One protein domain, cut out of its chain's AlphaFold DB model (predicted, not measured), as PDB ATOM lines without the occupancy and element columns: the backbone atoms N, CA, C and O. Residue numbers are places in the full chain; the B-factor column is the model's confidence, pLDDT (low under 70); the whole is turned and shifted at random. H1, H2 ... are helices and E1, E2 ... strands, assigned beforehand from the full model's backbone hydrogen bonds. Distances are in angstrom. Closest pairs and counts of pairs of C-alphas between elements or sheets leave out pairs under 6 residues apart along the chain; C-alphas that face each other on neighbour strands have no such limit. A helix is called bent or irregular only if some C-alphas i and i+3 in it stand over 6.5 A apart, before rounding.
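AT A GLANCE: This is residues 2 to 61 of the 64 residues of an uncharacterized protein of Ruminococcus sp. AF34-12 (UniProt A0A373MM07). The model is a flat V: one arm is a narrow antiparallel ribbon of strands E1, E2 and E3, the other a helical hairpin of H1 and H2. Near the point of the V, residues 49 to 56 of H2 pack on one face of the sheet, while H1 lies beside H2. The 60 printed residues hold E1, E2, H1, H2, E3 along the chain, in the class mixed, with sheet order E1, E2, E3. The whole is only just compact, close to loose: radius of gyration of the C-alphas 12.4 A, spans 33 by 31 by 15 A.

HOW THE PARTS SIT: Start at E1, residues 4 to 6, which forms a hairpin with E2, residues 9 to 15; N 9 and O 6 are 3.1 A apart, within hydrogen-bond range. Further along E2, look for E3, residues 58 to 61, antiparallel at 161 degrees, with N 14 and O 59 at 2.9 A. The pairing is staggered: E2 pairs with E1 over residues 9 to 11 and with E3 over 12 to 15. H1, residues 21 to 33, and H2, residues 42 to 56, touch, closest at the C-alphas of Ala 24 and Gly 56, 4.3 A; they run opposite ways at a shallow tilt of 31 degrees. H2 is on the sheet at a height of 8.1 A, making two layers, a helix on one face of a sheet; H1 is not on it. Every O i to N i+4 pair is within hydrogen-bond range in H1, and 7 of 11 in H2.

IN THESE COORDINATES: Find C-alpha 4 at (231.234, 255.783, 154.145), where E1 begins. E2 spans 19.7 A, H1 18.3 A and H2 20.2 A; H2 is irregular, C-alphas 51 and 54 being 7.3 A apart. E3 ends at C-alpha 61, (223.252, 255.845, 163.513).

THE WHOLE: The C-alphas farthest apart, of Ala 17 and Glu 37, are 36.0 A apart. The printed part has no cut, and no link is long. Look for pLDDT under 70 at residues 2 to 9 and 37 to 38.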
ATOM      1  N   SER A   2     227.540 248.544 154.350       39.56
ATOM      2  CA  SER A   2     227.756 249.825 153.672       39.56
ATOM      3  C   SER A   2     228.564 250.715 154.605       39.56
ATOM      4  O   SER A   2     228.190 250.877 155.764       39.56
ATOM      5  N   VAL A   3     229.682 251.229 154.103       56.84
ATOM      6  CA  VAL A   3     230.647 252.061 154.828       56.84
ATOM      7  C   VAL A   3     230.831 253.340 154.025       56.84
ATOM      8  O   VAL A   3     231.163 253.234 152.848       56.84
ATOM      9  N   VAL A   4     230.662 254.516 154.643       51.62
ATOM     10  CA  VAL A   4     231.234 255.783 154.145       51.62
ATOM     11  C   VAL A   4     231.657 256.668 155.326       51.62
ATOM     12  O   VAL A   4     231.013 256.701 156.371       51.62
ATOM     13  N   THR A   5     232.799 257.324 155.137       64.56
ATOM     14  CA  THR A   5     233.722 257.909 156.115       64.56
ATOM     15  C   THR A   5     233.571 259.424 156.295       64.56
ATOM     16  O   THR A   5     233.492 260.137 155.297       64.56
ATOM     17  N   ASN A   6     233.724 259.930 157.526       51.72
ATOM     18  CA  ASN A   6     234.323 261.245 157.782       51.72
ATOM     19  C   ASN A   6     235.153 261.195 159.084       51.72
ATOM     20  O   ASN A   6     234.620 260.902 160.147       51.72
ATOM     21  N   GLN A   7     236.469 261.395 158.968       61.72
ATOM     22  CA  GLN A   7     237.417 261.772 160.032       61.72
ATOM     23  C   GLN A   7     237.051 261.353 161.478       61.72
ATOM     24  O   GLN A   7     236.789 262.187 162.339       61.72
ATOM     25  N   GLY A   8     237.072 260.044 161.749       64.12
ATOM     26  CA  GLY A   8     236.985 259.473 163.102       64.12
ATOM     27  C   GLY A   8     235.595 259.009 163.541       64.12
ATOM     28  O   GLY A   8     235.505 258.164 164.429       64.12
ATOM     29  N   GLU A   9     234.520 259.465 162.892       69.19
ATOM     30  CA  GLU A   9     233.157 259.036 163.214       69.19
ATOM     31  C   GLU A   9     232.556 258.237 162.056       69.19
ATOM     32  O   GLU A   9     232.307 258.746 160.964       69.19
ATOM     33  N   VAL A  10     232.339 256.945 162.293       75.56
ATOM     34  CA  VAL A  10     231.689 256.057 161.328       75.56
ATOM     35  C   VAL A  10     230.190 256.120 161.567       75.56
ATOM     36  O   VAL A  10     229.732 255.935 162.690       75.56
ATOM     37  N   TYR A  11     229.418 256.342 160.510       80.31
ATOM     38  CA  TYR A  11     227.967 256.233 160.548       80.31
ATOM     39  C   TYR A  11     227.520 255.066 159.674       80.31
ATOM     40  O   TYR A  11     228.108 254.790 158.627       80.31
ATOM     41  N   VAL A  12     226.481 254.367 160.115       82.62
ATOM     42  CA  VAL A  12     225.956 253.167 159.461       82.62
ATOM     43  C   VAL A  12     224.469 253.308 159.198       82.62
ATOM     44  O   VAL A  12     223.718 253.847 160.012       82.62
ATOM     45  N   LEU A  13     224.061 252.784 158.042       88.19
ATOM     46  CA  LEU A  13     222.665 252.571 157.692       88.19
ATOM     47  C   LEU A  13     222.276 251.133 158.041       88.19
ATOM     48  O   LEU A  13     222.755 250.195 157.397       88.19
ATOM     49  N   ASN A  14     221.393 250.956 159.024       90.12
ATOM     50  CA  ASN A  14     220.906 249.638 159.437       90.12
ATOM     51  C   ASN A  14     219.429 249.452 159.092       90.12
ATOM     52  O   ASN A  14     218.623 250.376 159.183       90.12
ATOM     53  N   LYS A  15     219.064 248.218 158.740       92.25
ATOM     54  CA  LYS A  15     217.665 247.805 158.584       92.25
ATOM     55  C   LYS A  15     217.096 247.432 159.952       92.25
ATOM     56  O   LYS A  15     217.688 246.618 160.656       92.25
ATOM     57  N   LYS A  16     215.939 247.988 160.306       92.31
ATOM     58  CA  LYS A  16     215.176 247.617 161.506       92.31
ATOM     59  C   LYS A  16     214.293 246.397 161.249       92.31
ATOM     60  O   LYS A  16     214.048 246.023 160.105       92.31
ATOM     61  N   ALA A  17     213.736 245.838 162.323       88.00
ATOM     62  CA  ALA A  17     212.754 244.751 162.260       88.00
ATOM     63  C   ALA A  17     211.512 245.084 161.399       88.00
ATOM     64  O   ALA A  17     210.881 244.179 160.871       88.00
ATOM     65  N   GLY A  18     211.190 246.372 161.221       87.06
ATOM     66  CA  GLY A  18     210.113 246.862 160.349       87.06
ATOM     67  C   GLY A  18     210.576 247.348 158.972       87.06
ATOM     68  O   GLY A  18     209.930 248.219 158.398       87.06
ATOM     69  N   TYR A  19     211.724 246.879 158.474       93.62
ATOM     70  CA  TYR A  19     212.224 247.271 157.157       93.62
ATOM     71  C   TYR A  19     211.277 246.829 156.042       93.62
ATOM     72  O   TYR A  19     210.984 245.642 155.897       93.62
ATOM     73  N   GLU A  20     210.879 247.780 155.201       93.75
ATOM     74  CA  GLU A  20     210.020 247.522 154.053       93.75
ATOM     75  C   GLU A  20     210.694 248.035 152.778       93.75
ATOM     76  O   GLU A  20     210.892 249.236 152.583       93.75
ATOM     77  N   TYR A  21     211.094 247.103 151.909       92.00
ATOM     78  CA  TYR A  21     211.909 247.414 150.733       92.00
ATOM     79  C   TYR A  21     211.219 248.388 149.771       92.00
ATOM     80  O   TYR A  21     211.850 249.342 149.316       92.00
ATOM     81  N   ASN A  22     209.936 248.166 149.468       94.94
ATOM     82  CA  ASN A  22     209.212 248.982 148.494       94.94
ATOM     83  C   ASN A  22     209.026 250.409 149.003       94.94
ATOM     84  O   ASN A  22     209.319 251.351 148.271       94.94
ATOM     85  N   LYS A  23     208.658 250.576 150.274       92.88
ATOM     86  CA  LYS A  23     208.608 251.891 150.914       92.88
ATOM     87  C   LYS A  23     209.965 252.588 150.973       92.88
ATOM     88  O   LYS A  23     210.054 253.761 150.635       92.88
ATOM     89  N   ALA A  24     211.045 251.886 151.319       93.00
ATOM     90  CA  ALA A  24     212.391 252.467 151.288       93.00
ATOM     91  C   ALA A  24     212.797 252.925 149.873       93.00
ATOM     92  O   ALA A  24     213.371 254.003 149.710       93.00
ATOM     93  N   ARG A  25     212.465 252.131 148.848       93.81
ATOM     94  CA  ARG A  25     212.679 252.481 147.439       93.81
ATOM     95  C   ARG A  25     211.851 253.699 147.033       93.81
ATOM     96  O   ARG A  25     212.384 254.591 146.384       93.81
ATOM     97  N   GLN A  26     210.582 253.749 147.429       95.31
ATOM     98  CA  GLN A  26     209.702 254.882 147.162       95.31
ATOM     99  C   GLN A  26     210.255 256.168 147.786       95.31
ATOM    100  O   GLN A  26     210.388 257.162 147.084       95.31
ATOM    101  N   LEU A  27     210.681 256.130 149.052       93.94
ATOM    102  CA  LEU A  27     211.283 257.277 149.740       93.94
ATOM    103  C   LEU A  27     212.559 257.778 149.050       93.94
ATOM    104  O   LEU A  27     212.798 258.986 148.987       93.94
ATOM    105  N   MET A  28     213.381 256.868 148.518       91.44
ATOM    106  CA  MET A  28     214.559 257.235 147.729       91.44
ATOM    107  C   MET A  28     214.158 257.952 146.434       91.44
ATOM    108  O   MET A  28     214.691 259.023 146.149       91.44
ATOM    109  N   SER A  29     213.195 257.400 145.687       92.12
ATOM    110  CA  SER A  29     212.677 258.015 144.461       92.12
ATOM    111  C   SER A  29     212.035 259.376 144.725       92.12
ATOM    112  O   SER A  29     212.348 260.334 144.033       92.12
ATOM    113  N   GLU A  30     211.187 259.502 145.747       92.31
ATOM    114  CA  GLU A  30     210.570 260.777 146.143       92.31
ATOM    115  C   GLU A  30     211.619 261.822 146.529       92.31
ATOM    116  O   GLU A  30     211.487 262.995 146.189       92.31
ATOM    117  N   THR A  31     212.683 261.405 147.220       91.25
ATOM    118  CA  THR A  31     213.787 262.309 147.558       91.25
ATOM    119  C   THR A  31     214.520 262.763 146.298       91.25
ATOM    120  O   THR A  31     214.793 263.950 146.165       91.25
ATOM    121  N   PHE A  32     214.790 261.849 145.364       89.12
ATOM    122  CA  PHE A  32     215.459 262.142 144.096       89.12
ATOM    123  C   PHE A  32     214.637 263.093 143.216       89.12
ATOM    124  O   PHE A  32     215.149 264.115 142.778       89.12
ATOM    125  N   TYR A  33     213.345 262.816 143.031       89.94
ATOM    126  CA  TYR A  33     212.453 263.651 142.221       89.94
ATOM    127  C   TYR A  33     212.067 264.981 142.892       89.94
ATOM    128  O   TYR A  33     211.436 265.812 142.252       89.94
ATOM    129  N   SER A  34     212.451 265.212 144.156       88.62
ATOM    130  CA  SER A  34     212.265 266.512 144.830       88.62
ATOM    131  C   SER A  34     213.285 267.583 144.423       88.62
ATOM    132  O   SER A  34     213.195 268.720 144.889       88.62
ATOM    133  N   PHE A  35     214.281 267.214 143.619       84.88
ATOM    134  CA  PHE A  35     215.202 268.134 142.965       84.88
ATOM    135  C   PHE A  35     214.601 268.437 141.583       84.88
ATOM    136  O   PHE A  35     214.830 267.699 140.628       84.88
ATOM    137  N   GLU A  36     213.705 269.427 141.510       70.00
ATOM    138  CA  GLU A  36     213.092 269.868 140.248       70.00
ATOM    139  C   GLU A  36     214.158 270.508 139.353       70.00
ATOM    140  O   GLU A  36     214.689 271.530 139.757       70.00
ATOM    141  N   GLU A  37     214.463 269.908 138.189       67.25
ATOM    142  CA  GLU A  37     215.363 270.356 137.088       67.25
ATOM    143  C   GLU A  37     216.763 270.924 137.430       67.25
ATOM    144  O   GLU A  37     217.592 271.085 136.533       67.25
ATOM    145  N   ASP A  38     217.074 271.142 138.701       67.81
ATOM    146  CA  ASP A  38     218.350 271.600 139.214       67.81
ATOM    147  C   ASP A  38     219.340 270.435 139.321       67.81
ATOM    148  O   ASP A  38     218.986 269.268 139.531       67.81
ATOM    149  N   GLU A  39     220.624 270.765 139.202       80.62
ATOM    150  CA  GLU A  39     221.708 269.820 139.444       80.62
ATOM    151  C   GLU A  39     221.589 269.249 140.869       80.62
ATOM    152  O   GLU A  39     221.443 269.981 141.852       80.62
ATOM    153  N   ILE A  40     221.614 267.921 140.992       81.62
ATOM    154  CA  ILE A  40     221.409 267.250 142.278       81.62
ATOM    155  C   ILE A  40     222.587 267.558 143.206       81.62
ATOM    156  O   ILE A  40     223.692 267.046 143.025       81.62
ATOM    157  N   ASP A  41     222.327 268.322 144.267       86.69
ATOM    158  CA  ASP A  41     223.262 268.450 145.380       86.69
ATOM    159  C   ASP A  41     223.249 267.156 146.211       86.69
ATOM    160  O   ASP A  41     222.316 266.873 146.970       86.69
ATOM    161  N   ASN A  42     224.323 266.372 146.087       85.19
ATOM    162  CA  ASN A  42     224.522 265.124 146.823       85.19
ATOM    163  C   ASN A  42     224.403 265.292 148.347       85.19
ATOM    164  O   ASN A  42     223.863 264.409 149.018       85.19
ATOM    165  N   ASN A  43     224.885 266.402 148.914       88.19
ATOM    166  CA  ASN A  43     224.818 266.631 150.358       88.19
ATOM    167  C   ASN A  43     223.378 266.876 150.801       88.19
ATOM    168  O   ASN A  43     222.925 266.316 151.806       88.19
ATOM    169  N   GLU A  44     222.642 267.680 150.038       89.56
ATOM    170  CA  GLU A  44     221.234 267.943 150.311       89.56
ATOM    171  C   GLU A  44     220.385 266.681 150.092       89.56
ATOM    172  O   GLU A  44     219.504 266.388 150.904       89.56
ATOM    173  N   PHE A  45     220.699 265.866 149.080       91.12
ATOM    174  CA  PHE A  45     220.044 264.575 148.853       91.12
ATOM    175  C   PHE A  45     220.218 263.648 150.057       91.12
ATOM    176  O   PHE A  45     219.234 263.155 150.615       91.12
ATOM    177  N   VAL A  46     221.462 263.455 150.509       89.69
ATOM    178  CA  VAL A  46     221.777 262.603 151.665       89.69
ATOM    179  C   VAL A  46     221.062 263.110 152.919       89.69
ATOM    180  O   VAL A  46     220.452 262.324 153.647       89.69
ATOM    181  N   LYS A  47     221.053 264.427 153.150       90.06
ATOM    182  CA  LYS A  47     220.371 265.050 154.291       90.06
ATOM    183  C   LYS A  47     218.856 264.839 154.256       90.06
ATOM    184  O   LYS A  47     218.261 264.545 155.296       90.06
ATOM    185  N   ARG A  48     218.218 264.977 153.089       91.88
ATOM    186  CA  ARG A  48     216.777 264.725 152.913       91.88
ATOM    187  C   ARG A  48     216.442 263.245 153.084       91.88
ATOM    188  O   ARG A  48     215.483 262.928 153.788       91.88
ATOM    189  N   PHE A  49     217.258 262.355 152.525       91.50
ATOM    190  CA  PHE A  49     217.056 260.914 152.632       91.50
ATOM    191  C   PHE A  49     217.173 260.432 154.083       91.50
ATOM    192  O   PHE A  49     216.262 259.768 154.573       91.50
ATOM    193  N   ILE A  50     218.229 260.822 154.810       91.25
ATOM    194  CA  ILE A  50     218.442 260.429 156.217       91.25
ATOM    195  C   ILE A  50     217.271 260.857 157.117       91.25
ATOM    196  O   ILE A  50     216.911 260.136 158.047       91.25
ATOM    197  N   LYS A  51     216.633 262.002 156.836       91.12
ATOM    198  CA  LYS A  51     215.461 262.468 157.600       91.12
ATOM    199  C   LYS A  51     214.235 261.566 157.444       91.12
ATOM    200  O   LYS A  51     213.443 261.482 158.376       91.12
ATOM    201  N   LYS A  52     214.069 260.919 156.287       92.50
ATOM    202  CA  LYS A  52     212.867 260.139 155.951       92.50
ATOM    203  C   LYS A  52     213.093 258.626 155.955       92.50
ATOM    204  O   LYS A  52     212.139 257.868 156.095       92.50
ATOM    205  N   CYS A  53     214.337 258.149 155.850       89.81
ATOM    206  CA  CYS A  53     214.644 256.726 155.668       89.81
ATOM    207  C   CYS A  53     214.136 255.827 156.814       89.81
ATOM    208  O   CYS A  53     213.850 254.647 156.591       89.81
ATOM    209  N   ASN A  54     213.939 256.387 158.015       91.12
ATOM    210  CA  ASN A  54     213.358 255.679 159.159       91.12
ATOM    211  C   ASN A  54     211.921 255.202 158.895       91.12
ATOM    212  O   ASN A  54     211.522 254.166 159.421       91.12
ATOM    213  N   GLU A  55     211.165 255.887 158.033       92.19
ATOM    214  CA  GLU A  55     209.812 255.475 157.640       92.19
ATOM    215  C   GLU A  55     209.803 254.177 156.822       92.19
ATOM    216  O   GLU A  55     208.830 253.424 156.888       92.19
ATOM    217  N   GLY A  56     210.885 253.904 156.082       91.19
ATOM    218  CA  GLY A  56     211.142 252.637 155.388       91.19
ATOM    219  C   GLY A  56     211.858 251.599 156.260       91.19
ATOM    220  O   GLY A  56     212.314 250.575 155.755       91.19
ATOM    221  N   GLY A  57     212.005 251.873 157.560       91.19
ATOM    222  CA  GLY A  57     212.700 251.010 158.510       91.19
ATOM    223  C   GLY A  57     214.221 251.008 158.353       91.19
ATOM    224  O   GLY A  57     214.854 250.005 158.679       91.19
ATOM    225  N   ILE A  58     214.816 252.098 157.856       92.88
ATOM    226  CA  ILE A  58     216.271 252.300 157.813       92.88
ATOM    227  C   ILE A  58     216.666 253.334 158.872       92.88
ATOM    228  O   ILE A  58     216.205 254.471 158.827       92.88
ATOM    229  N   GLU A  59     217.547 252.984 159.802       90.94
ATOM    230  CA  GLU A  59     218.178 253.968 160.690       90.94
ATOM    231  C   GLU A  59     219.536 254.408 160.178       90.94
ATOM    232  O   GLU A  59     220.298 253.601 159.652       90.94
ATOM    233  N   TYR A  60     219.844 255.676 160.416       89.06
ATOM    234  CA  TYR A  60     221.180 256.235 160.308       89.06
ATOM    235  C   TYR A  60     221.697 256.504 161.720       89.06
ATOM    236  O   TYR A  60     221.159 257.358 162.427       89.06
ATOM    237  N   VAL A  61     222.702 255.748 162.155       85.50
ATOM    238  CA  VAL A  61     223.252 255.845 163.513       85.50
ATOM    239  C   VAL A  61     224.767 255.917 163.477       85.50
ATOM    240  O   VAL A  61     225.412 255.386 162.573       85.50
TER     241      VAL A  61